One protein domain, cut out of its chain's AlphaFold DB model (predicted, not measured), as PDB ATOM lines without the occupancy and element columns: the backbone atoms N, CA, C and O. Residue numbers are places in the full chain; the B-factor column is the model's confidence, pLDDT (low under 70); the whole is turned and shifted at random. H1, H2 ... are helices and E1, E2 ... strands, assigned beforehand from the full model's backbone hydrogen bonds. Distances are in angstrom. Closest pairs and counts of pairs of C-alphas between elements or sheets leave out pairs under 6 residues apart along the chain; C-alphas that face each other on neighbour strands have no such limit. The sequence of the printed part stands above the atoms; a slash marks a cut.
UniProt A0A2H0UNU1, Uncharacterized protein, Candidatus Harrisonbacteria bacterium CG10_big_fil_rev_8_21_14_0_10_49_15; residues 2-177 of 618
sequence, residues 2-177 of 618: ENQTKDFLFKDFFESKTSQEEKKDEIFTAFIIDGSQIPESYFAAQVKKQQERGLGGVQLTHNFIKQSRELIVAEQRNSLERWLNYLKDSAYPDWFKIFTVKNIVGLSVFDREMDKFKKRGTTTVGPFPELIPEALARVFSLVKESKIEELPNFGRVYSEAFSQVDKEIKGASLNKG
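This is residues 2 to 177 of the 618 residues of an uncharacterized protein of Candidatus Harrisonbacteria bacterium CG10_big_fil_rev_8_21_14_0_10_49_15 (UniProt A0A2H0UNU1). What is the main picture? The small strand hairpin of E1 and E2 lies near the middle, with residues 154 to 163 of H7 packed on it, and from there three helical hairpins follow one another: H6 with H7, then H4 with H5, then H1 with H2. The long helix H4 runs out of this group, H3 lies crosswise near its far end, and residues 167 to 177, of which 167 to 176 belong to H7, stick out elsewhere. What are the parts and the size? The printed part has 176 residues, with seven named helices and two named strands in the order H1 H2 H3 H4 H5 E1 E2 H6 H7; the class is mostly helix, and the sheet, in the order E1 - E2, is antiparallel. It is only just compact, close to loose, with a radius of gyration of the C-alphas of 18.4 A and spans of 55 by 44 by 31 A.

How is the sheet paired, and what comes near it? E1, residues 107 to 111, and E2, residues 116 to 119, form a hairpin of antiparallel neighbours, with N 108 and O 118 2.8 A apart and N 118 and O 109 3.0 A apart, both within hydrogen-bond range. The closest C-alphas of E2 and H7, residues 154 to 176, are those of Lys 116 and Ser 159, 5.3 A apart. What touches H7? H6, residues 133 to 145, forms a helical hairpin with it at a steep tilt of 39 degrees, opposite ways, the closest C-alphas being those of Ala 135 and Ala 161, 4.8 A apart. The hub H5, residues 94 to 104, touches H7 about perpendicular at 85 degrees, closest at the C-alphas of Asn 103 and Phe 154, 6.4 A apart. What else stands round H5? H4, residues 62 to 89, touches it with residues 83 to 88 alone as a helical hairpin, closest at the C-alphas of Leu 87 and Lys 97, 5.9 A apart, at a shallow tilt of 24 degrees, opposite ways. H1, residues 2 to 15, touches H5 at a steep tilt of 45 degrees, closest at the C-alphas of Phe 10 and Ile 98, 5.9 A apart, and forms a helical hairpin with H2, residues 20 to 31, closest at the C-alphas of Phe 13 and Lys 23, 5.8 A apart. H2 and H4 only just touch, with 3 pairs of C-alphas within 8 A, the closest being those of Phe 28 and Arg 77, 6.6 A apart. Where is H3, and how are the helix backbones? H3, residues 40 to 52, is close to H4 but not clearly touching, about perpendicular at 78 degrees, with the C-alphas of Phe 43 and Ile 65 closest at 6.8 A. Every O i to N i+4 pair is within hydrogen-bond range in H2, H3, H5, H6 and H7, against 7 of 10 in H1 and 23 of 24 in H4.

Where do the strands lie? E1 begins at C-alpha 107, (86.053, 109.189, 132.841), and measures 11.1 A; E2 measures 9.2 A. How long are the helices? H4 measures 40.8 A from first to last C-alpha, H7 31.1 A and H1 20.7 A. H6 measures 18.7 A, H3 18.3 A, H2 16.5 A and H5 15.3 A. Where do the first and last elements stand? H1 begins at C-alpha 2, (77.694, 124.670, 127.752), and H7 ends at C-alpha 176, (111.804, 91.362, 137.821).

How far does it reach, and is it cut? The two C-alphas farthest apart, those of Gly 57 and Lys 147, are 57.3 A apart, and the printed part has no cut. Which link is long? The link from E2 to H6, residues 120 to 132, is long. Where is confidence low? The mean pLDDT of the printed part is 79.7, and 39 residues are under 70, among them residues 2 to 5, 49 to 61, 147 to 152 and 169 to 177.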
ATOM      1  N   GLU A   2      76.707 125.101 126.730       51.47
ATOM      2  CA  GLU A   2      77.694 124.670 127.752       51.47
ATOM      3  C   GLU A   2      78.871 123.806 127.236       51.47
ATOM      4  O   GLU A   2      80.021 124.068 127.578       51.47
ATOM      5  N   ASN A   3      78.623 122.820 126.359       51.59
ATOM      6  CA  ASN A   3      79.690 121.950 125.824       51.59
ATOM      7  C   ASN A   3      80.642 122.661 124.843       51.59
ATOM      8  O   ASN A   3      81.822 122.329 124.796       51.59
ATOM      9  N   GLN A   4      80.159 123.654 124.084       53.47
ATOM     10  CA  GLN A   4      81.013 124.440 123.181       53.47
ATOM     11  C   GLN A   4      81.963 125.353 123.969       53.47
ATOM     12  O   GLN A   4      83.103 125.549 123.552       53.47
ATOM     13  N   THR A   5      81.526 125.845 125.131       62.47
ATOM     14  CA  THR A   5      82.346 126.656 126.040       62.47
ATOM     15  C   THR A   5      83.431 125.821 126.730       62.47
ATOM     16  O   THR A   5      84.568 126.264 126.831       62.47
ATOM     17  N   LYS A   6      83.125 124.581 127.143       73.12
ATOM     18  CA  LYS A   6      84.105 123.674 127.774       73.12
ATOM     19  C   LYS A   6      85.177 123.165 126.806       73.12
ATOM     20  O   LYS A   6      86.337 123.032 127.180       73.12
ATOM     21  N   ASP A   7      84.803 122.934 125.551       71.31
ATOM     22  CA  ASP A   7      85.731 122.519 124.497       71.31
ATOM     23  C   ASP A   7      86.769 123.591 124.145       71.31
ATOM     24  O   ASP A   7      87.882 123.260 123.723       71.31
ATOM     25  N   PHE A   8      86.404 124.861 124.324       82.50
ATOM     26  CA  PHE A   8      87.287 125.998 124.112       82.50
ATOM     27  C   PHE A   8      88.404 126.063 125.163       82.50
ATOM     28  O   PHE A   8      89.532 126.370 124.797       82.50
ATOM     29  N   LEU A   9      88.139 125.675 126.419       87.69
ATOM     30  CA  LEU A   9      89.124 125.713 127.515       87.69
ATOM     31  C   LEU A   9      90.384 124.891 127.204       87.69
ATOM     32  O   LEU A   9      91.505 125.355 127.393       87.69
ATOM     33  N   PHE A  10      90.224 123.674 126.673       89.12
ATOM     34  CA  PHE A  10      91.373 122.826 126.334       89.12
ATOM     35  C   PHE A  10      92.142 123.339 125.125       89.12
ATOM     36  O   PHE A  10      93.369 123.271 125.098       89.12
ATOM     37  N   LYS A  11      91.421 123.852 124.124       86.44
ATOM     38  CA  LYS A  11      92.035 124.463 122.948       86.44
ATOM     39  C   LYS A  11      92.888 125.660 123.367       86.44
ATOM     40  O   LYS A  11      94.059 125.740 123.019       86.44
ATOM     41  N   ASP A  12      92.316 126.526 124.192       86.19
ATOM     42  CA  ASP A  12      92.970 127.723 124.696       86.19
ATOM     43  C   ASP A  12      94.163 127.416 125.624       86.19
ATOM     44  O   ASP A  12      95.162 128.140 125.612       86.19
ATOM     45  N   PHE A  13      94.112 126.312 126.381       89.62
ATOM     46  CA  PHE A  13      95.231 125.837 127.203       89.62
ATOM     47  C   PHE A  13      96.413 125.315 126.371       89.62
ATOM     48  O   PHE A  13      97.555 125.698 126.635       89.62
ATOM     49  N   PHE A  14      96.165 124.456 125.375       87.31
ATOM     50  CA  PHE A  14      97.240 123.826 124.596       87.31
ATOM     51  C   PHE A  14      97.792 124.712 123.469       87.31
ATOM     52  O   PHE A  14      98.972 124.595 123.146       87.31
ATOM     53  N   GLU A  15      96.987 125.610 122.894       82.81
ATOM     54  CA  GLU A  15      97.412 126.471 121.775       82.81
ATOM     55  C   GLU A  15      98.018 127.814 122.235       82.81
ATOM     56  O   GLU A  15      98.754 128.458 121.481       82.81
ATOM     57  N   SER A  16      97.762 128.252 123.474       74.62
ATOM     58  CA  SER A  16      98.297 129.515 124.002       74.62
ATOM     59  C   SER A  16      99.690 129.377 124.613       74.62
ATOM     60  O   SER A  16      99.962 128.471 125.402       74.62
ATOM     61  N   LYS A  17     100.561 130.352 124.318       61.78
ATOM     62  CA  LYS A  17     101.932 130.449 124.858       61.78
ATOM     63  C   LYS A  17     102.058 131.336 126.106       61.78
ATOM     64  O   LYS A  17     103.122 131.360 126.716       61.78
ATOM     65  N   THR A  18     100.990 132.024 126.506       59.59
ATOM     66  CA  THR A  18     100.931 132.914 127.682       59.59
ATOM     67  C   THR A  18      99.730 132.537 128.566       59.59
ATOM     68  O   THR A  18      98.730 132.028 128.052       59.59
ATOM     69  N   SER A  19      99.834 132.751 129.887       64.81
ATOM     70  CA  SER A  19      98.758 132.532 130.883       64.81
ATOM     71  C   SER A  19      98.293 131.081 131.122       64.81
ATOM     72  O   SER A  19      97.148 130.836 131.476       64.81
ATOM     73  N   GLN A  20      99.162 130.080 130.951       73.25
ATOM     74  CA  GLN A  20      98.757 128.668 131.079       73.25
ATOM     75  C   GLN A  20      98.316 128.243 132.492       73.25
ATOM     76  O   GLN A  20      97.462 127.371 132.600       73.25
ATOM     77  N   GLU A  21      98.865 128.833 133.559       76.88
ATOM     78  CA  GLU A  21      98.440 128.511 134.933       76.88
ATOM     79  C   GLU A  21      97.027 129.039 135.232       76.88
ATOM     80  O   GLU A  21      96.198 128.295 135.743       76.88
ATOM     81  N   GLU A  22      96.701 130.258 134.790       79.38
ATOM     82  CA  GLU A  22      95.346 130.828 134.901       79.38
ATOM     83  C   GLU A  22      94.315 129.947 134.169       79.38
ATOM     84  O   GLU A  22      93.243 129.643 134.692       79.38
ATOM     85  N   LYS A  23      94.682 129.421 132.994       85.00
ATOM     86  CA  LYS A  23      93.832 128.510 132.205       85.00
ATOM     87  C   LYS A  23      93.654 127.132 132.846       85.00
ATOM     88  O   LYS A  23      92.610 126.504 132.658       85.00
ATOM     89  N   LYS A  24      94.640 126.638 133.605       87.06
ATOM     90  CA  LYS A  24      94.468 125.404 134.391       87.06
ATOM     91  C   LYS A  24      93.405 125.587 135.462       87.06
ATOM     92  O   LYS A  24      92.593 124.686 135.637       87.06
ATOM     93  N   ASP A  25      93.379 126.731 136.139       85.50
ATOM     94  CA  ASP A  25      92.373 127.006 137.167       85.50
ATOM     95  C   ASP A  25      90.954 127.091 136.580       85.50
ATOM     96  O   ASP A  25      90.009 126.568 137.180       85.50
ATOM     97  N   GLU A  26      90.791 127.641 135.372       89.25
ATOM     98  CA  GLU A  26      89.512 127.605 134.646       89.25
ATOM     99  C   GLU A  26      89.075 126.170 134.308       89.25
ATOM    100  O   GLU A  26      87.916 125.796 134.516       89.25
ATOM    101  N   ILE A  27      90.009 125.327 133.849       91.12
ATOM    102  CA  ILE A  27      89.760 123.898 133.610       91.12
ATOM    103  C   ILE A  27      89.378 123.194 134.921       91.12
ATOM    104  O   ILE A  27      88.396 122.456 134.967       91.12
ATOM    105  N   PHE A  28      90.113 123.426 136.004       91.75
ATOM    106  CA  PHE A  28      89.820 122.829 137.306       91.75
ATOM    107  C   PHE A  28      88.429 123.217 137.801       91.75
ATOM    108  O   PHE A  28      87.658 122.339 138.183       91.75
ATOM    109  N   THR A  29      88.061 124.490 137.682       89.69
ATOM    110  CA  THR A  29      86.726 124.987 138.041       89.69
ATOM    111  C   THR A  29      85.620 124.321 137.213       89.69
ATOM    112  O   THR A  29      84.534 124.053 137.721       89.69
ATOM    113  N   ALA A  30      85.879 124.012 135.940       89.81
ATOM    114  CA  ALA A  30      84.879 123.438 135.039       89.81
ATOM    115  C   ALA A  30      84.656 121.920 135.195       89.81
ATOM    116  O   ALA A  30      83.614 121.415 134.743       89.81
ATOM    117  N   PHE A  31      85.629 121.190 135.759       91.06
ATOM    118  CA  PHE A  31      85.658 119.720 135.734       91.06
ATOM    119  C   PHE A  31      85.887 119.035 137.087       91.06
ATOM    120  O   PHE A  31      85.593 117.841 137.195       91.06
ATOM    121  N   ILE A  32      86.384 119.739 138.107       91.62
ATOM    122  CA  ILE A  32      86.517 119.199 139.467       91.62
ATOM    123  C   ILE A  32      85.202 119.395 140.218       91.62
ATOM    124  O   ILE A  32      84.544 120.425 140.086       91.62
ATOM    125  N   ILE A  33      84.816 118.394 141.006       90.12
ATOM    126  CA  ILE A  33      83.630 118.483 141.856       90.12
ATOM    127  C   ILE A  33      83.784 119.591 142.907       90.12
ATOM    128  O   ILE A  33      84.820 119.700 143.563       90.12
ATOM    129  N   ASP A  34      82.732 120.377 143.121       88.06
ATOM    130  CA  ASP A  34      82.642 121.203 144.323       88.06
ATOM    131  C   ASP A  34      82.414 120.277 145.526       88.06
ATOM    132  O   ASP A  34      81.431 119.537 145.581       88.06
ATOM    133  N   GLY A  35      83.323 120.314 146.505       83.31
ATOM    134  CA  GLY A  35      83.244 119.483 147.706       83.31
ATOM    135  C   GLY A  35      81.902 119.605 148.441       83.31
ATOM    136  O   GLY A  35      81.446 118.621 149.030       83.31
ATOM    137  N   SER A  36      81.231 120.762 148.358       83.50
ATOM    138  CA  SER A  36      79.901 120.983 148.945       83.50
ATOM    139  C   SER A  36      78.808 120.097 148.324       83.50
ATOM    140  O   SER A  36      77.848 119.734 149.004       83.50
ATOM    141  N   GLN A  37      78.982 119.677 147.067       85.06
ATOM    142  CA  GLN A  37      78.026 118.861 146.312       85.06
ATOM    143  C   GLN A  37      78.158 117.357 146.585       85.06
ATOM    144  O   GLN A  37      77.333 116.570 146.116       85.06
ATOM    145  N   ILE A  38      79.173 116.932 147.346       86.44
ATOM    146  CA  ILE A  38      79.332 115.528 147.736       86.44
ATOM    147  C   ILE A  38      78.309 115.207 148.839       86.44
ATOM    148  O   ILE A  38      78.391 115.794 149.929       86.44
ATOM    149  N   PRO A  39      77.356 114.282 148.590       84.81
ATOM    150  CA  PRO A  39      76.277 114.002 149.526       84.81
ATOM    151  C   PRO A  39      76.789 113.249 150.754       84.81
ATOM    152  O   PRO A  39      77.647 112.372 150.651       84.81
ATOM    153  N   GLU A  40      76.199 113.519 151.916       83.31
ATOM    154  CA  GLU A  40      76.550 112.823 153.162       83.31
ATOM    155  C   GLU A  40      76.346 111.306 153.085       83.31
ATOM    156  O   GLU A  40      77.092 110.545 153.699       83.31
ATOM    157  N   SER A  41      75.406 110.846 152.254       81.62
ATOM    158  CA  SER A  41      75.164 109.422 152.005       81.62
ATOM    159  C   SER A  41      76.380 108.687 151.430       81.62
ATOM    160  O   SER A  41      76.550 107.498 151.701       81.62
ATOM    161  N   TYR A  42      77.259 109.372 150.688       85.12
ATOM    162  CA  TYR A  42      78.526 108.796 150.232       85.12
ATOM    163  C   TYR A  42      79.428 108.455 151.421       85.12
ATOM    164  O   TYR A  42      79.929 107.337 151.531       85.12
ATOM    165  N   PHE A  43      79.596 109.410 152.333       82.00
ATOM    166  CA  PHE A  43      80.420 109.265 153.527       82.00
ATOM    167  C   PHE A  43      79.843 108.212 154.478       82.00
ATOM    168  O   PHE A  43      80.576 107.343 154.948       82.00
ATOM    169  N   ALA A  44      78.521 108.209 154.663       79.25
ATOM    170  CA  ALA A  44      77.819 107.171 155.411       79.25
ATOM    171  C   ALA A  44      78.053 105.770 154.817       79.25
ATOM    172  O   ALA A  44      78.282 104.816 155.556       79.25
ATOM    173  N   ALA A  45      78.065 105.636 153.486       79.62
ATOM    174  CA  ALA A  45      78.363 104.364 152.830       79.62
ATOM    175  C   ALA A  45      79.816 103.902 153.051       79.62
ATOM    176  O   ALA A  45      80.051 102.700 153.161       79.62
ATOM    177  N   GLN A  46      80.787 104.821 153.143       72.31
ATOM    178  CA  GLN A  46      82.177 104.469 153.474       72.31
ATOM    179  C   GLN A  46      82.314 103.993 154.923       72.31
ATOM    180  O   GLN A  46      82.948 102.970 155.172       72.31
ATOM    181  N   VAL A  47      81.658 104.681 155.862       67.19
ATOM    182  CA  VAL A  47      81.594 104.263 157.271       67.19
ATOM    183  C   VAL A  47      80.948 102.881 157.392       67.19
ATOM    184  O   VAL A  47      81.528 101.983 157.996       67.19
ATOM    185  N   LYS A  48      79.799 102.671 156.738       71.38
ATOM    186  CA  LYS A  48      79.077 101.394 156.748       71.38
ATOM    187  C   LYS A  48      79.923 100.239 156.202       71.38
ATOM    188  O   LYS A  48      79.986  99.193 156.835       71.38
ATOM    189  N   LYS A  49      80.629 100.429 155.082       66.19
ATOM    190  CA  LYS A  49      81.530  99.404 154.518       66.19
ATOM    191  C   LYS A  49      82.644  98.993 155.477       66.19
ATOM    192  O   LYS A  49      83.058  97.839 155.460       66.19
ATOM    193  N   GLN A  50      83.153  99.927 156.274       61.66
ATOM    194  CA  GLN A  50      84.178  99.623 157.271       61.66
ATOM    195  C   GLN A  50      83.566  98.886 158.469       61.66
ATOM    196  O   GLN A  50      84.098  97.856 158.879       61.66
ATOM    197  N   GLN A  51      82.400  99.323 158.951       58.78
ATOM    198  CA  GLN A  51      81.657  98.631 160.011       58.78
ATOM    199  C   GLN A  51      81.327  97.178 159.627       58.78
ATOM    200  O   GLN A  51      81.603  96.261 160.399       58.78
ATOM    201  N   GLU A  52      80.830  96.948 158.406       55.72
ATOM    202  CA  GLU A  52      80.542  95.611 157.854       55.72
ATOM    203  C   GLU A  52      81.788  94.713 157.761       55.72
ATOM    204  O   GLU A  52      81.675  93.492 157.816       55.72
ATOM    205  N   ARG A  53      82.984  95.300 157.649       55.47
ATOM    206  CA  ARG A  53      84.273  94.590 157.564       55.47
ATOM    207  C   ARG A  53      84.918  94.306 158.914       55.47
ATOM    208  O   ARG A  53      86.095  93.959 158.958       55.47
ATOM    209  N   GLY A  54      84.184  94.460 160.008       47.72
ATOM    210  CA  GLY A  54      84.739  94.162 161.318       47.72
ATOM    211  C   GLY A  54      85.474  95.346 161.957       47.72
ATOM    212  O   GLY A  54      86.366  95.128 162.769       47.72
ATOM    213  N   LEU A  55      85.129  96.597 161.615       52.94
ATOM    214  CA  LEU A  55      85.828  97.817 162.063       52.94
ATOM    215  C   LEU A  55      84.882  98.769 162.819       52.94
ATOM    216  O   LEU A  55      84.314  99.702 162.250       52.94
ATOM    217  N   GLY A  56      84.655  98.496 164.099       40.84
ATOM    218  CA  GLY A  56      83.873  99.308 165.023       40.84
ATOM    219  C   GLY A  56      84.694 100.480 165.555       40.84
ATOM    220  O   GLY A  56      85.903 100.368 165.710       40.84
ATOM    221  N   GLY A  57      84.022 101.609 165.805       46.09
ATOM    222  CA  GLY A  57      84.615 102.838 166.353       46.09
ATOM    223  C   GLY A  57      84.524 104.061 165.439       46.09
ATOM    224  O   GLY A  57      84.603 105.196 165.901       46.09
ATOM    225  N   VAL A  58      84.274 103.856 164.146       51.19
ATOM    226  CA  VAL A  58      84.135 104.951 163.184       51.19
ATOM    227  C   VAL A  58      82.742 105.579 163.261       51.19
ATOM    228  O   VAL A  58      81.741 104.933 162.937       51.19
ATOM    229  N   GLN A  59      82.690 106.868 163.601       57.50
ATOM    230  CA  GLN A  59      81.484 107.692 163.516       57.50
ATOM    231  C   GLN A  59      81.578 108.700 162.368       57.50
ATOM    232  O   GLN A  59      82.636 109.264 162.083       57.50
ATOM    233  N   LEU A  60      80.443 108.952 161.718       66.19
ATOM    234  CA  LEU A  60      80.325 109.996 160.709       66.19
ATOM    235  C   LEU A  60      80.286 111.369 161.400       66.19
ATOM    236  O   LEU A  60      79.236 111.800 161.863       66.19
ATOM    237  N   THR A  61      81.430 112.050 161.491       67.31
ATOM    238  CA  THR A  61      81.538 113.374 162.131       67.31
ATOM    239  C   THR A  61      81.610 114.515 161.111       67.31
ATOM    240  O   THR A  61      81.986 114.324 159.954       67.31
ATOM    241  N   HIS A  62      81.317 115.746 161.543       71.50
ATOM    242  CA  HIS A  62      81.483 116.932 160.693       71.50
ATOM    243  C   HIS A  62      82.939 117.106 160.213       71.50
ATOM    244  O   HIS A  62      83.183 117.443 159.054       71.50
ATOM    245  N   ASN A  63      83.920 116.832 161.082       65.56
ATOM    246  CA  ASN A  63      85.339 116.909 160.728       65.56
ATOM    247  C   ASN A  63      85.732 115.825 159.705       65.56
ATOM    248  O   ASN A  63      86.439 116.129 158.746       65.56
ATOM    249  N   PHE A  64      85.206 114.600 159.850       66.00
ATOM    250  CA  PHE A  64      85.364 113.528 158.859       66.00
ATOM    251  C   PHE A  64      84.886 113.970 157.474       66.00
ATOM    252  O   PHE A  64      85.617 113.845 156.489       66.00
ATOM    253  N   ILE A  65      83.664 114.509 157.403       70.12
ATOM    254  CA  ILE A  65      83.051 114.959 156.148       70.12
ATOM    255  C   ILE A  65      83.887 116.082 155.528       70.12
ATOM    256  O   ILE A  65      84.196 116.030 154.337       70.12
ATOM    257  N   LYS A  66      84.294 117.076 156.327       75.62
ATOM    258  CA  LYS A  66      85.106 118.206 155.859       75.62
ATOM    259  C   LYS A  66      86.443 117.745 155.268       75.62
ATOM    260  O   LYS A  66      86.724 118.051 154.113       75.62
ATOM    261  N   GLN A  67      87.228 116.968 156.015       65.44
ATOM    262  CA  GLN A  67      88.548 116.515 155.553       65.44
ATOM    263  C   GLN A  67      88.448 115.563 154.358       65.44
ATOM    264  O   GLN A  67      89.242 115.649 153.421       65.44
ATOM    265  N   SER A  68      87.435 114.692 154.340       70.44
ATOM    266  CA  SER A  68      87.205 113.797 153.204       70.44
ATOM    267  C   SER A  68      86.843 114.573 151.935       70.44
ATOM    268  O   SER A  68      87.321 114.223 150.858       70.44
ATOM    269  N   ARG A  69      86.042 115.647 152.037       81.31
ATOM    270  CA  ARG A  69      85.737 116.541 150.904       81.31
ATOM    271  C   ARG A  69      86.998 117.207 150.364       81.31
ATOM    272  O   ARG A  69      87.236 117.145 149.162       81.31
ATOM    273  N   GLU A  70      87.803 117.801 151.241       77.38
ATOM    274  CA  GLU A  70      89.052 118.475 150.862       77.38
ATOM    275  C   GLU A  70      90.005 117.517 150.135       77.38
ATOM    276  O   GLU A  70      90.532 117.857 149.074       77.38
ATOM    277  N   LEU A  71      90.151 116.288 150.638       70.25
ATOM    278  CA  LEU A  71      91.011 115.282 150.017       70.25
ATOM    279  C   LEU A  71      90.469 114.796 148.664       70.25
ATOM    280  O   LEU A  71      91.235 114.655 147.715       70.25
ATOM    281  N   ILE A  72      89.155 114.587 148.538       82.00
ATOM    282  CA  ILE A  72      88.525 114.209 147.262       82.00
ATOM    283  C   ILE A  72      88.766 115.282 146.191       82.00
ATOM    284  O   ILE A  72      89.143 114.955 145.062       82.00
ATOM    285  N   VAL A  73      88.573 116.557 146.540       85.69
ATOM    286  CA  VAL A  73      88.789 117.689 145.625       85.69
ATOM    287  C   VAL A  73      90.262 117.788 145.230       85.69
ATOM    288  O   VAL A  73      90.574 117.890 144.039       85.69
ATOM    289  N   ALA A  74      91.170 117.697 146.204       76.44
ATOM    290  CA  ALA A  74      92.609 117.715 145.957       76.44
ATOM    291  C   ALA A  74      93.038 116.581 145.012       76.44
ATOM    292  O   ALA A  74      93.791 116.817 144.071       76.44
ATOM    293  N   GLU A  75      92.500 115.374 145.179       77.94
ATOM    294  CA  GLU A  75      92.853 114.234 144.328       77.94
ATOM    295  C   GLU A  75      92.322 114.348 142.899       77.94
ATOM    296  O   GLU A  75      93.013 113.981 141.939       77.94
ATOM    297  N   GLN A  76      91.126 114.906 142.711       88.38
ATOM    298  CA  GLN A  76      90.647 115.242 141.369       88.38
ATOM    299  C   GLN A  76      91.533 116.300 140.705       88.38
ATOM    300  O   GLN A  76      91.882 116.140 139.533       88.38
ATOM    301  N   ARG A  77      91.972 117.317 141.457       88.75
ATOM    302  CA  ARG A  77      92.924 118.326 140.966       88.75
ATOM    303  C   ARG A  77      94.241 117.686 140.547       88.75
ATOM    304  O   ARG A  77      94.619 117.783 139.384       88.75
ATOM    305  N   ASN A  78      94.871 116.943 141.452       82.12
ATOM    306  CA  ASN A  78      96.168 116.300 141.241       82.12
ATOM    307  C   ASN A  78      96.152 115.305 140.071       82.12
ATOM    308  O   ASN A  78      97.131 115.170 139.336       82.12
ATOM    309  N   SER A  79      95.064 114.546 139.908       85.12
ATOM    310  CA  SER A  79      94.941 113.580 138.809       85.12
ATOM    311  C   SER A  79      94.741 114.259 137.454       85.12
ATOM    312  O   SER A  79      95.388 113.853 136.489       85.12
ATOM    313  N   LEU A  80      93.925 115.316 137.364       92.56
ATOM    314  CA  LEU A  80      93.767 116.076 136.118       92.56
ATOM    315  C   LEU A  80      95.033 116.857 135.764       92.56
ATOM    316  O   LEU A  80      95.459 116.869 134.612       92.56
ATOM    317  N   GLU A  81      95.668 117.466 136.761       90.94
ATOM    318  CA  GLU A  81      96.903 118.220 136.584       90.94
ATOM    319  C   GLU A  81      98.022 117.357 135.992       90.94
ATOM    320  O   GLU A  81      98.718 117.795 135.075       90.94
ATOM    321  N   ARG A  82      98.154 116.102 136.444       88.62
ATOM    322  CA  ARG A  82      99.107 115.136 135.872       88.62
ATOM    323  C   ARG A  82      98.919 114.959 134.366       88.62
ATOM    324  O   ARG A  82      99.905 114.959 133.632       88.62
ATOM    325  N   TRP A  83      97.675 114.851 133.902       93.75
ATOM    326  CA  TRP A  83      97.374 114.774 132.472       93.75
ATOM    327  C   TRP A  83      97.743 116.057 131.734       93.75
ATOM    328  O   TRP A  83      98.393 115.987 130.692       93.75
ATOM    329  N   LEU A  84      97.351 117.215 132.271       93.19
ATOM    330  CA  LEU A  84      97.619 118.510 131.641       93.19
ATOM    331  C   LEU A  84      99.124 118.769 131.506       93.19
ATOM    332  O   LEU A  84      99.582 119.117 130.419       93.19
ATOM    333  N   ASN A  85      99.890 118.541 132.575       89.44
ATOM    334  CA  ASN A  85     101.342 118.725 132.585       89.44
ATOM    335  C   ASN A  85     102.039 117.740 131.637       89.44
ATOM    336  O   ASN A  85     102.825 118.156 130.791       89.44
ATOM    337  N   TYR A  86     101.698 116.449 131.702       91.25
ATOM    338  CA  TYR A  86     102.299 115.455 130.814       91.25
ATOM    339  C   TYR A  86     102.024 115.756 129.337       91.25
ATOM    340  O   TYR A  86     102.934 115.724 128.511       91.25
ATOM    341  N   LEU A  87     100.773 116.062 128.983       92.88
ATOM    342  CA  LEU A  87     100.406 116.339 127.595       92.88
ATOM    343  C   LEU A  87     101.045 117.628 127.088       92.88
ATOM    344  O   LEU A  87     101.473 117.662 125.933       92.88
ATOM    345  N   LYS A  88     101.147 118.655 127.935       88.75
ATOM    346  CA  LYS A  88     101.840 119.906 127.613       88.75
ATOM    347  C   LYS A  88     103.277 119.638 127.164       88.75
ATOM    348  O   LYS A  88     103.651 120.091 126.083       88.75
ATOM    349  N   ASP A  89     104.020 118.859 127.944       86.12
ATOM    350  CA  ASP A  89     105.446 118.600 127.713       86.12
ATOM    351  C   ASP A  89     105.702 117.459 126.709       86.12
ATOM    352  O   ASP A  89     106.837 117.207 126.301       86.12
ATOM    353  N   SER A  90     104.649 116.758 126.279       89.81
ATOM    354  CA  SER A  90     104.746 115.660 125.317       89.81
ATOM    355  C   SER A  90     104.944 116.130 123.869       89.81
ATOM    356  O   SER A  90     104.462 117.182 123.444       89.81
ATOM    357  N   ALA A  91     105.563 115.264 123.062       91.94
ATOM    358  CA  ALA A  91     105.759 115.463 121.624       91.94
ATOM    359  C   ALA A  91     104.501 115.193 120.766       91.94
ATOM    360  O   ALA A  91     104.589 115.155 119.538       91.94
ATOM    361  N   TYR A  92     103.336 114.962 121.382       92.31
ATOM    362  CA  TYR A  92     102.096 114.748 120.637       92.31
ATOM    363  C   TYR A  92     101.655 116.023 119.899       92.31
ATOM    364  O   TYR A  92     101.945 117.129 120.354       92.31
ATOM    365  N   PRO A  93     100.929 115.908 118.773       92.25
ATOM    366  CA  PRO A  93     100.324 117.068 118.124       92.25
ATOM    367  C   PRO A  93      99.153 117.623 118.953       92.25
ATOM    368  O   PRO A  93      98.444 116.864 119.619       92.25
ATOM    369  N   ASP A  94      98.904 118.933 118.876       90.00
ATOM    370  CA  ASP A  94      97.921 119.615 119.739       90.00
ATOM    371  C   ASP A  94      96.496 119.071 119.586       90.00
ATOM    372  O   ASP A  94      95.787 118.909 120.579       90.00
ATOM    373  N   TRP A  95      96.101 118.665 118.372       89.12
ATOM    374  CA  TRP A  95      94.805 118.016 118.151       89.12
ATOM    375  C   TRP A  95      94.636 116.751 119.007       89.12
ATOM    376  O   TRP A  95      93.544 116.498 119.514       89.12
ATOM    377  N   PHE A  96      95.709 115.974 119.217       91.81
ATOM    378  CA  PHE A  96      95.665 114.748 120.016       91.81
ATOM    379  C   PHE A  96      95.669 115.052 121.513       91.81
ATOM    380  O   PHE A  96      94.969 114.382 122.273       91.81
ATOM    381  N   LYS A  97      96.402 116.088 121.942       93.00
ATOM    382  CA  LYS A  97      96.358 116.576 123.331       93.00
ATOM    383  C   LYS A  97      94.934 116.989 123.704       93.00
ATOM    384  O   LYS A  97      94.389 116.499 124.692       93.00
ATOM    385  N   ILE A  98      94.300 117.800 122.854       91.12
ATOM    386  CA  ILE A  98      92.913 118.253 123.026       91.12
ATOM    387  C   ILE A  98      91.951 117.058 123.005       91.12
ATOM    388  O   ILE A  98      91.117 116.930 123.901       91.12
ATOM    389  N   PHE A  99      92.081 116.156 122.025       90.38
ATOM    390  CA  PHE A  99      91.270 114.937 121.936       90.38
ATOM    391  C   PHE A  99      91.364 114.084 123.209       90.38
ATOM    392  O   PHE A  99      90.343 113.632 123.729       90.38
ATOM    393  N   THR A 100      92.572 113.899 123.741       93.50
ATOM    394  CA  THR A 100      92.823 113.078 124.930       93.50
ATOM    395  C   THR A 100      92.142 113.665 126.162       93.50
ATOM    396  O   THR A 100      91.352 112.975 126.809       93.50
ATOM    397  N   VAL A 101      92.385 114.943 126.479       92.38
ATOM    398  CA  VAL A 101      91.822 115.548 127.700       92.38
ATOM    399  C   VAL A 101      90.298 115.617 127.637       92.38
ATOM    400  O   VAL A 101      89.648 115.269 128.621       92.38
ATOM    401  N   LYS A 102      89.718 115.950 126.472       91.12
ATOM    402  CA  LYS A 102      88.257 115.956 126.269       91.12
ATOM    403  C   LYS A 102      87.598 114.624 126.622       91.12
ATOM    404  O   LYS A 102      86.484 114.605 127.134       91.12
ATOM    405  N   ASN A 103      88.281 113.512 126.361       93.19
ATOM    406  CA  ASN A 103      87.765 112.190 126.694       93.19
ATOM    407  C   ASN A 103      88.064 111.795 128.148       93.19
ATOM    408  O   ASN A 103      87.192 111.236 128.814       93.19
ATOM    409  N   ILE A 104      89.254 112.112 128.666       93.94
ATOM    410  CA  ILE A 104      89.659 111.808 130.049       93.94
ATOM    411  C   ILE A 104      88.736 112.471 131.073       93.94
ATOM    412  O   ILE A 104      88.383 111.836 132.070       93.94
ATOM    413  N   VAL A 105      88.278 113.702 130.822       93.31
ATOM    414  CA  VAL A 105      87.358 114.385 131.746       93.31
ATOM    415  C   VAL A 105      85.969 113.747 131.820       93.31
ATOM    416  O   VAL A 105      85.239 113.994 132.772       93.31
ATOM    417  N   GLY A 106      85.607 112.882 130.870       92.94
ATOM    418  CA  GLY A 106      84.383 112.075 130.914       92.94
ATOM    419  C   GLY A 106      84.527 110.755 131.678       92.94
ATOM    420  O   GLY A 106      83.567 109.982 131.763       92.94
ATOM    421  N   LEU A 107      85.708 110.466 132.225       93.62
ATOM    422  CA  LEU A 107      86.053 109.189 132.841       93.62
ATOM    423  C   LEU A 107      86.511 109.363 134.301       93.62
ATOM    424  O   LEU A 107      86.851 110.453 134.773       93.62
ATOM    425  N   SER A 108      86.496 108.257 135.038       90.69
ATOM    426  CA  SER A 108      86.958 108.142 136.422       90.69
ATOM    427  C   SER A 108      87.825 106.889 136.581       90.69
ATOM    428  O   SER A 108      88.399 106.417 135.607       90.69
ATOM    429  N   VAL A 109      87.954 106.368 137.800       85.56
ATOM    430  CA  VAL A 109      88.818 105.235 138.149       85.56
ATOM    431  C   VAL A 109      88.581 104.005 137.273       85.56
ATOM    432  O   VAL A 109      87.453 103.707 136.864       85.56
ATOM    433  N   PHE A 110      89.668 103.283 137.007       85.06
ATOM    434  CA  PHE A 110      89.638 102.011 136.299       85.06
ATOM    435  C   PHE A 110      89.015 100.926 137.180       85.06
ATOM    436  O   PHE A 110      89.477 100.685 138.297       85.06
ATOM    437  N   ASP A 111      87.967 100.278 136.685       81.31
ATOM    438  CA  ASP A 111      87.365  99.119 137.323       81.31
ATOM    439  C   ASP A 111      88.043  97.852 136.794       81.31
ATOM    440  O   ASP A 111      87.846  97.473 135.640       81.31
ATOM    441  N   ARG A 112      88.881  97.229 137.631       76.56
ATOM    442  CA  ARG A 112      89.679  96.054 137.243       76.56
ATOM    443  C   ARG A 112      88.845  94.787 137.076       76.56
ATOM    444  O   ARG A 112      89.281  93.902 136.353       76.56
ATOM    445  N   GLU A 113      87.683  94.697 137.716       73.31
ATOM    446  CA  GLU A 113      86.787  93.545 137.554       73.31
ATOM    447  C   GLU A 113      86.059  93.619 136.213       73.31
ATOM    448  O   GLU A 113      85.895  92.615 135.525       73.31
ATOM    449  N   MET A 114      85.648  94.827 135.820       81.38
ATOM    450  CA  MET A 114      84.933  95.056 134.563       81.38
ATOM    451  C   MET A 114      85.836  95.432 133.380       81.38
ATOM    452  O   MET A 114      85.313  95.700 132.297       81.38
ATOM    453  N   ASP A 115      87.149  95.505 133.599       83.75
ATOM    454  CA  ASP A 115      88.183  95.897 132.633       83.75
ATOM    455  C   ASP A 115      87.871  97.214 131.891       83.75
ATOM    456  O   ASP A 115      88.078  97.347 130.684       83.75
ATOM    457  N   LYS A 116      87.305  98.201 132.602       91.19
ATOM    458  CA  LYS A 116      86.852  99.468 132.002       91.19
ATOM    459  C   LYS A 116      86.926 100.651 132.957       91.19
ATOM    460  O   LYS A 116      86.676 100.526 134.155       91.19
ATOM    461  N   PHE A 117      87.163 101.845 132.421       90.75
ATOM    462  CA  PHE A 117      87.010 103.078 133.197       90.75
ATOM    463  C   PHE A 117      85.542 103.371 133.523       90.75
ATOM    464  O   PHE A 117      84.655 103.278 132.666       90.75
ATOM    465  N   LYS A 118      85.278 103.778 134.769       89.81
ATOM    466  CA  LYS A 118      83.959 104.288 135.163       89.81
ATOM    467  C   LYS A 118      83.681 105.605 134.441       89.81
ATOM    468  O   LYS A 118      84.587 106.407 134.227       89.81
ATOM    469  N   LYS A 119      82.420 105.845 134.078       91.44
ATOM    470  CA  LYS A 119      81.997 107.134 133.510       91.44
ATOM    471  C   LYS A 119      81.926 108.192 134.608       91.44
ATOM    472  O   LYS A 119      81.508 107.883 135.723       91.44
ATOM    473  N   ARG A 120      82.302 109.426 134.278       91.69
ATOM    474  CA  ARG A 120      82.178 110.582 135.169       91.69
ATOM    475  C   ARG A 120      80.855 111.307 134.933       91.69
ATOM    476  O   ARG A 120      80.486 111.596 133.800       91.69
ATOM    477  N   GLY A 121      80.177 111.619 136.028       85.06
ATOM    478  CA  GLY A 121      79.064 112.562 136.110       85.06
ATOM    479  C   GLY A 121      79.339 113.648 137.156       85.06
ATOM    480  O   GLY A 121      80.403 113.665 137.775       85.06
ATOM    481  N   THR A 122      78.367 114.526 137.389       79.06
ATOM    482  CA  THR A 122      78.493 115.696 138.283       79.06
ATOM    483  C   THR A 122      78.750 115.345 139.752       79.06
ATOM    484  O   THR A 122      79.360 116.126 140.465       79.06
ATOM    485  N   THR A 123      78.347 114.154 140.200       81.00
ATOM    486  CA  THR A 123      78.525 113.669 141.582       81.00
ATOM    487  C   THR A 123      79.673 112.667 141.733       81.00
ATOM    488  O   THR A 123      79.802 111.993 142.756       81.00
ATOM    489  N   THR A 124      80.505 112.504 140.702       87.19
ATOM    490  CA  THR A 124      81.618 111.549 140.748       87.19
ATOM    491  C   THR A 124      82.715 112.058 141.667       87.19
ATOM    492  O   THR A 124      83.308 113.099 141.415       87.19
ATOM    493  N   VAL A 125      83.023 111.274 142.696       87.19
ATOM    494  CA  VAL A 125      84.075 111.576 143.676       87.19
ATOM    495  C   VAL A 125      85.447 111.032 143.273       87.19
ATOM    496  O   VAL A 125      86.463 111.578 143.680       87.19
ATOM    497  N   GLY A 126      85.508 109.993 142.435       84.44
ATOM    498  CA  GLY A 126      86.778 109.366 142.064       84.44
ATOM    499  C   GLY A 126      87.703 110.296 141.261       84.44
ATOM    500  O   GLY A 126      87.207 111.157 140.525       84.44
ATOM    501  N   PRO A 127      89.035 110.110 141.335       87.31
ATOM    502  CA  PRO A 127      89.999 110.850 140.518       87.31
ATOM    503  C   PRO A 127      89.802 110.593 139.016       87.31
ATOM    504  O   PRO A 127      89.050 109.696 138.608       87.31
ATOM    505  N   PHE A 128      90.445 111.410 138.181       91.75
ATOM    506  CA  PHE A 128      90.526 111.164 136.740       91.75
ATOM    507  C   PHE A 128      91.346 109.892 136.462       91.75
ATOM    508  O   PHE A 128      92.123 109.476 137.328       91.75
ATOM    509  N   PRO A 129      91.153 109.247 135.294       90.94
ATOM    510  CA  PRO A 129      91.884 108.044 134.919       90.94
ATOM    511  C   PRO A 129      93.379 108.147 135.187       90.94
ATOM    512  O   PRO A 129      93.993 109.195 135.001       90.94
ATOM    513  N   GLU A 130      93.977 107.036 135.588       86.50
ATOM    514  CA  GLU A 130      95.420 106.958 135.757       86.50
ATOM    515  C   GLU A 130      96.120 107.128 134.400       86.50
ATOM    516  O   GLU A 130      95.707 106.538 133.400       86.50
ATOM    517  N   LEU A 131      97.156 107.971 134.364       85.06
ATOM    518  CA  LEU A 131      97.982 108.208 133.184       85.06
ATOM    519  C   LEU A 131      99.065 107.133 133.086       85.06
ATOM    520  O   LEU A 131      99.968 107.088 133.920       85.06
ATOM    521  N   ILE A 132      99.019 106.339 132.018       84.38
ATOM    522  CA  ILE A 132     100.112 105.451 131.621       84.38
ATOM    523  C   ILE A 132     100.631 105.934 130.257       84.38
ATOM    524  O   ILE A 132      99.943 105.744 129.250       84.38
ATOM    525  N   PRO A 133     101.832 106.551 130.196       84.56
ATOM    526  CA  PRO A 133     102.428 107.073 128.960       84.56
ATOM    527  C   PRO A 133     102.407 106.090 127.785       84.56
ATOM    528  O   PRO A 133     102.069 106.465 126.663       84.56
ATOM    529  N   GLU A 134     102.719 104.822 128.056       83.69
ATOM    530  CA  GLU A 134     102.751 103.761 127.049       83.69
ATOM    531  C   GLU A 134     101.352 103.392 126.539       83.69
ATOM    532  O   GLU A 134     101.148 103.277 125.331       83.69
ATOM    533  N   ALA A 135     100.361 103.276 127.429       88.62
ATOM    534  CA  ALA A 135      98.980 103.020 127.029       88.62
ATOM    535  C   ALA A 135      98.452 104.161 126.147       88.62
ATOM    536  O   ALA A 135      97.825 103.919 125.116       88.62
ATOM    537  N   LEU A 136      98.777 105.410 126.494       92.94
ATOM    538  CA  LEU A 136      98.421 106.569 125.682       92.94
ATOM    539  C   LEU A 136      99.121 106.563 124.311       92.94
ATOM    540  O   LEU A 136      98.499 106.933 123.318       92.94
ATOM    541  N   ALA A 137     100.375 106.110 124.225       89.38
ATOM    542  CA  ALA A 137     101.087 105.975 122.951       89.38
ATOM    543  C   ALA A 137     100.442 104.929 122.026       89.38
ATOM    544  O   ALA A 137     100.348 105.145 120.810       89.38
ATOM    545  N   ARG A 138      99.932 103.825 122.592       91.25
ATOM    546  CA  ARG A 138      99.136 102.831 121.851       91.25
ATOM    547  C   ARG A 138      97.841 103.458 121.321       91.25
ATOM    548  O   ARG A 138      97.535 103.302 120.141       91.25
ATOM    549  N   VAL A 139      97.142 104.254 122.140       91.75
ATOM    550  CA  VAL A 139      95.958 105.016 121.690       91.75
ATOM    551  C   VAL A 139      96.314 105.992 120.567       91.75
ATOM    552  O   VAL A 139      95.603 106.045 119.568       91.75
ATOM    553  N   PHE A 140      97.413 106.744 120.693       91.38
ATOM    554  CA  PHE A 140      97.841 107.687 119.656       91.38
ATOM    555  C   PHE A 140      98.082 106.993 118.317       91.38
ATOM    556  O   PHE A 140      97.617 107.481 117.291       91.38
ATOM    557  N   SER A 141      98.771 105.850 118.335       88.00
ATOM    558  CA  SER A 141      99.076 105.079 117.124       88.00
ATOM    559  C   SER A 141      97.792 104.657 116.403       88.00
ATOM    560  O   SER A 141      97.640 104.926 115.215       88.00
ATOM    561  N   LEU A 142      96.818 104.127 117.149       86.44
ATOM    562  CA  LEU A 142      95.517 103.718 116.610       86.44
ATOM    563  C   LEU A 142      94.710 104.897 116.047       86.44
ATOM    564  O   LEU A 142      94.123 104.814 114.969       86.44
ATOM    565  N   VAL A 143      94.675 106.014 116.774       85.56
ATOM    566  CA  VAL A 143      93.886 107.192 116.389       85.56
ATOM    567  C   VAL A 143      94.510 107.925 115.201       85.56
ATOM    568  O   VAL A 143      93.785 108.413 114.340       85.56
ATOM    569  N   LYS A 144      95.843 107.973 115.118       83.44
ATOM    570  CA  LYS A 144      96.580 108.579 113.997       83.44
ATOM    571  C   LYS A 144      96.325 107.852 112.673       83.44
ATOM    572  O   LYS A 144      96.334 108.490 111.625       83.44
ATOM    573  N   GLU A 145      96.124 106.540 112.721       75.62
ATOM    574  CA  GLU A 145      95.841 105.700 111.549       75.62
ATOM    575  C   GLU A 145      94.357 105.723 111.137       75.62
ATOM    576  O   GLU A 145      94.008 105.299 110.036       75.62
ATOM    577  N   SER A 146      93.480 106.254 111.996       75.25
ATOM    578  CA  SER A 146      92.033 106.318 111.772       75.25
ATOM    579  C   SER A 146      91.627 107.581 110.998       75.25
ATOM    580  O   SER A 146      92.216 108.651 111.157       75.25
ATOM    581  N   LYS A 147      90.571 107.498 110.176       67.62
ATOM    582  CA  LYS A 147      89.951 108.689 109.563       67.62
ATOM    583  C   LYS A 147      89.163 109.475 110.621       67.62
ATOM    584  O   LYS A 147      88.562 108.882 111.511       67.62
ATOM    585  N   ILE A 148      89.126 110.808 110.498       58.25
ATOM    586  CA  ILE A 148      88.525 111.737 111.486       58.25
ATOM    587  C   ILE A 148      87.042 111.426 111.790       58.25
ATOM    588  O   ILE A 148      86.583 111.673 112.902       58.25
ATOM    589  N   GLU A 149      86.299 110.850 110.842       54.31
ATOM    590  CA  GLU A 149      84.877 110.497 110.999       54.31
ATOM    591  C   GLU A 149      84.636 109.154 111.726       54.31
ATOM    592  O   GLU A 149      83.519 108.890 112.160       54.31
ATOM    593  N   GLU A 150      85.674 108.333 111.928       61.44
ATOM    594  CA  GLU A 150      85.597 106.990 112.538       61.44
ATOM    595  C   GLU A 150      86.440 106.882 113.822       61.44
ATOM    596  O   GLU A 150      86.940 105.811 114.174       61.44
ATOM    597  N   LEU A 151      86.637 107.998 114.533       68.62
ATOM    598  CA  LEU A 151      87.459 108.011 115.742       68.62
ATOM    599  C   LEU A 151      86.935 107.001 116.780       68.62
ATOM    600  O   LEU A 151      85.764 107.059 117.173       68.62
ATOM    601  N   PRO A 152      87.785 106.079 117.266       69.81
ATOM    602  CA  PRO A 152      87.345 105.052 118.193       69.81
ATOM    603  C   PRO A 152      86.996 105.654 119.560       69.81
ATOM    604  O   PRO A 152      87.556 106.665 119.986       69.81
ATOM    605  N   ASN A 153      86.085 104.999 120.290       85.88
ATOM    606  CA  ASN A 153      85.734 105.400 121.654       85.88
ATOM    607  C   ASN A 153      86.985 105.361 122.548       85.88
ATOM    608  O   ASN A 153      87.452 104.277 122.906       85.88
ATOM    609  N   PHE A 154      87.502 106.537 122.917       90.12
ATOM    610  CA  PHE A 154      88.730 106.663 123.703       90.12
ATOM    611  C   PHE A 154      88.662 105.851 124.994       90.12
ATOM    612  O   PHE A 154      89.604 105.139 125.308       90.12
ATOM    613  N   GLY A 155      87.541 105.904 125.724       88.88
ATOM    614  CA  GLY A 155      87.384 105.162 126.974       88.88
ATOM    615  C   GLY A 155      87.569 103.655 126.791       88.88
ATOM    616  O   GLY A 155      88.239 103.031 127.610       88.88
ATOM    617  N   ARG A 156      87.050 103.080 125.700       90.19
ATOM    618  CA  ARG A 156      87.250 101.661 125.360       90.19
ATOM    619  C   ARG A 156      88.707 101.366 125.006       90.19
ATOM    620  O   ARG A 156      89.310 100.498 125.623       90.19
ATOM    621  N   VAL A 157      89.278 102.101 124.052       89.81
ATOM    622  CA  VAL A 157      90.637 101.821 123.549       89.81
ATOM    623  C   VAL A 157      91.697 102.096 124.611       89.81
ATOM    624  O   VAL A 157      92.653 101.339 124.747       89.81
ATOM    625  N   TYR A 158      91.513 103.150 125.407       92.81
ATOM    626  CA  TYR A 158      92.381 103.426 126.540       92.81
ATOM    627  C   TYR A 158      92.224 102.363 127.626       92.81
ATOM    628  O   TYR A 158      93.237 101.978 128.183       92.81
ATOM    629  N   SER A 159      91.020 101.829 127.889       90.62
ATOM    630  CA  SER A 159      90.853 100.687 128.810       90.62
ATOM    631  C   SER A 159      91.639  99.465 128.327       90.62
ATOM    632  O   SER A 159      92.427  98.924 129.087       90.62
ATOM    633  N   GLU A 160      91.507  99.086 127.054       89.94
ATOM    634  CA  GLU A 160      92.227  97.941 126.472       89.94
ATOM    635  C   GLU A 160      93.752  98.119 126.555       89.94
ATOM    636  O   GLU A 160      94.464  97.239 127.048       89.94
ATOM    637  N   ALA A 161      94.258  99.281 126.128       87.81
ATOM    638  CA  ALA A 161      95.681  99.601 126.200       87.81
ATOM    639  C   ALA A 161      96.179  99.669 127.652       87.81
ATOM    640  O   ALA A 161      97.267  99.179 127.955       87.81
ATOM    641  N   PHE A 162      95.380 100.245 128.553       88.62
ATOM    642  CA  PHE A 162      95.682 100.336 129.976       88.62
ATOM    643  C   PHE A 162      95.786  98.949 130.598       88.62
ATOM    644  O   PHE A 162      96.780  98.665 131.250       88.62
ATOM    645  N   SER A 163      94.825  98.060 130.360       86.00
ATOM    646  CA  SER A 163      94.827  96.700 130.905       86.00
ATOM    647  C   SER A 163      95.974  95.858 130.387       86.00
ATOM    648  O   SER A 163      96.555  95.072 131.136       86.00
ATOM    649  N   GLN A 164      96.314  96.013 129.108       84.31
ATOM    650  CA  GLN A 164      97.441  95.311 128.516       84.31
ATOM    651  C   GLN A 164      98.754  95.758 129.168       84.31
ATOM    652  O   GLN A 164      99.519  94.920 129.646       84.31
ATOM    653  N   VAL A 165      98.966  97.072 129.286       79.56
ATOM    654  CA  VAL A 165     100.168  97.629 129.913       79.56
ATOM    655  C   VAL A 165     100.191  97.373 131.428       79.56
ATOM    656  O   VAL A 165     101.235  97.016 131.955       79.56
ATOM    657  N   ASP A 166      99.066  97.455 132.146       74.94
ATOM    658  CA  ASP A 166      98.972  97.127 133.584       74.94
ATOM    659  C   ASP A 166      99.343  95.658 133.835       74.94
ATOM    660  O   ASP A 166     100.070  95.358 134.780       74.94
ATOM    661  N   LYS A 167      98.927  94.732 132.958       74.62
ATOM    662  CA  LYS A 167      99.333  93.314 133.016       74.62
ATOM    663  C   LYS A 167     100.819  93.128 132.712       74.62
ATOM    664  O   LYS A 167     101.479  92.359 133.408       74.62
ATOM    665  N   GLU A 168     101.358  93.833 131.721       73.50
ATOM    666  CA  GLU A 168     102.786  93.801 131.382       73.50
ATOM    667  C   GLU A 168     103.647  94.370 132.528       73.50
ATOM    668  O   GLU A 168     104.628  93.742 132.930       73.50
ATOM    669  N   ILE A 169     103.237  95.494 133.126       65.38
ATOM    670  CA  ILE A 169     103.888  96.130 134.280       65.38
ATOM    671  C   ILE A 169     103.783  95.242 135.518       65.38
ATOM    672  O   ILE A 169     104.792  95.024 136.185       65.38
ATOM    673  N   LYS A 170     102.604  94.694 135.839       63.16
ATOM    674  CA  LYS A 170     102.434  93.767 136.972       63.16
ATOM    675  C   LYS A 170     103.248  92.500 136.771       63.16
ATOM    676  O   LYS A 170     103.984  92.116 137.671       63.16
ATOM    677  N   GLY A 171     103.200  91.899 135.585       59.72
ATOM    678  CA  GLY A 171     104.022  90.745 135.231       59.72
ATOM    679  C   GLY A 171     105.518  91.045 135.350       59.72
ATOM    680  O   GLY A 171     106.261  90.254 135.927       59.72
ATOM    681  N   ALA A 172     105.974  92.209 134.889       56.53
ATOM    682  CA  ALA A 172     107.363  92.637 135.028       56.53
ATOM    683  C   ALA A 172     107.742  92.964 136.485       56.53
ATOM    684  O   ALA A 172     108.834  92.610 136.915       56.53
ATOM    685  N   SER A 173     106.865  93.583 137.273       53.94
ATOM    686  CA  SER A 173     107.098  93.936 138.682       53.94
ATOM    687  C   SER A 173     107.155  92.693 139.583       53.94
ATOM    688  O   SER A 173     108.084  92.529 140.383       53.94
ATOM    689  N   LEU A 174     106.226  91.753 139.380       56.19
ATOM    690  CA  LEU A 174     106.190  90.459 140.065       56.19
ATOM    691  C   LEU A 174     107.420  89.604 139.699       56.19
ATOM    692  O   LEU A 174     108.046  89.027 140.592       56.19
ATOM    693  N   ASN A 175     107.843  89.602 138.427       53.78
ATOM    694  CA  ASN A 175     108.912  88.718 137.937       53.78
ATOM    695  C   ASN A 175     110.329  89.335 137.896       53.78
ATOM    696  O   ASN A 175     111.298  88.584 137.851       53.78
ATOM    697  N   LYS A 176     110.493  90.669 137.923       52.28
ATOM    698  CA  LYS A 176     111.804  91.362 137.821       52.28
ATOM    699  C   LYS A 176     112.120  92.324 138.976       52.28
ATOM    700  O   LYS A 176     113.257  92.778 139.082       52.28
ATOM    701  N   GLY A 177     111.160  92.646 139.848       60.47
ATOM    702  CA  GLY A 177     111.389  93.532 140.995       60.47
ATOM    703  C   GLY A 177     112.144  92.836 142.133       60.47
ATOM    704  O   GLY A 177     111.705  91.786 142.616       60.47
TER     705      GLY A 177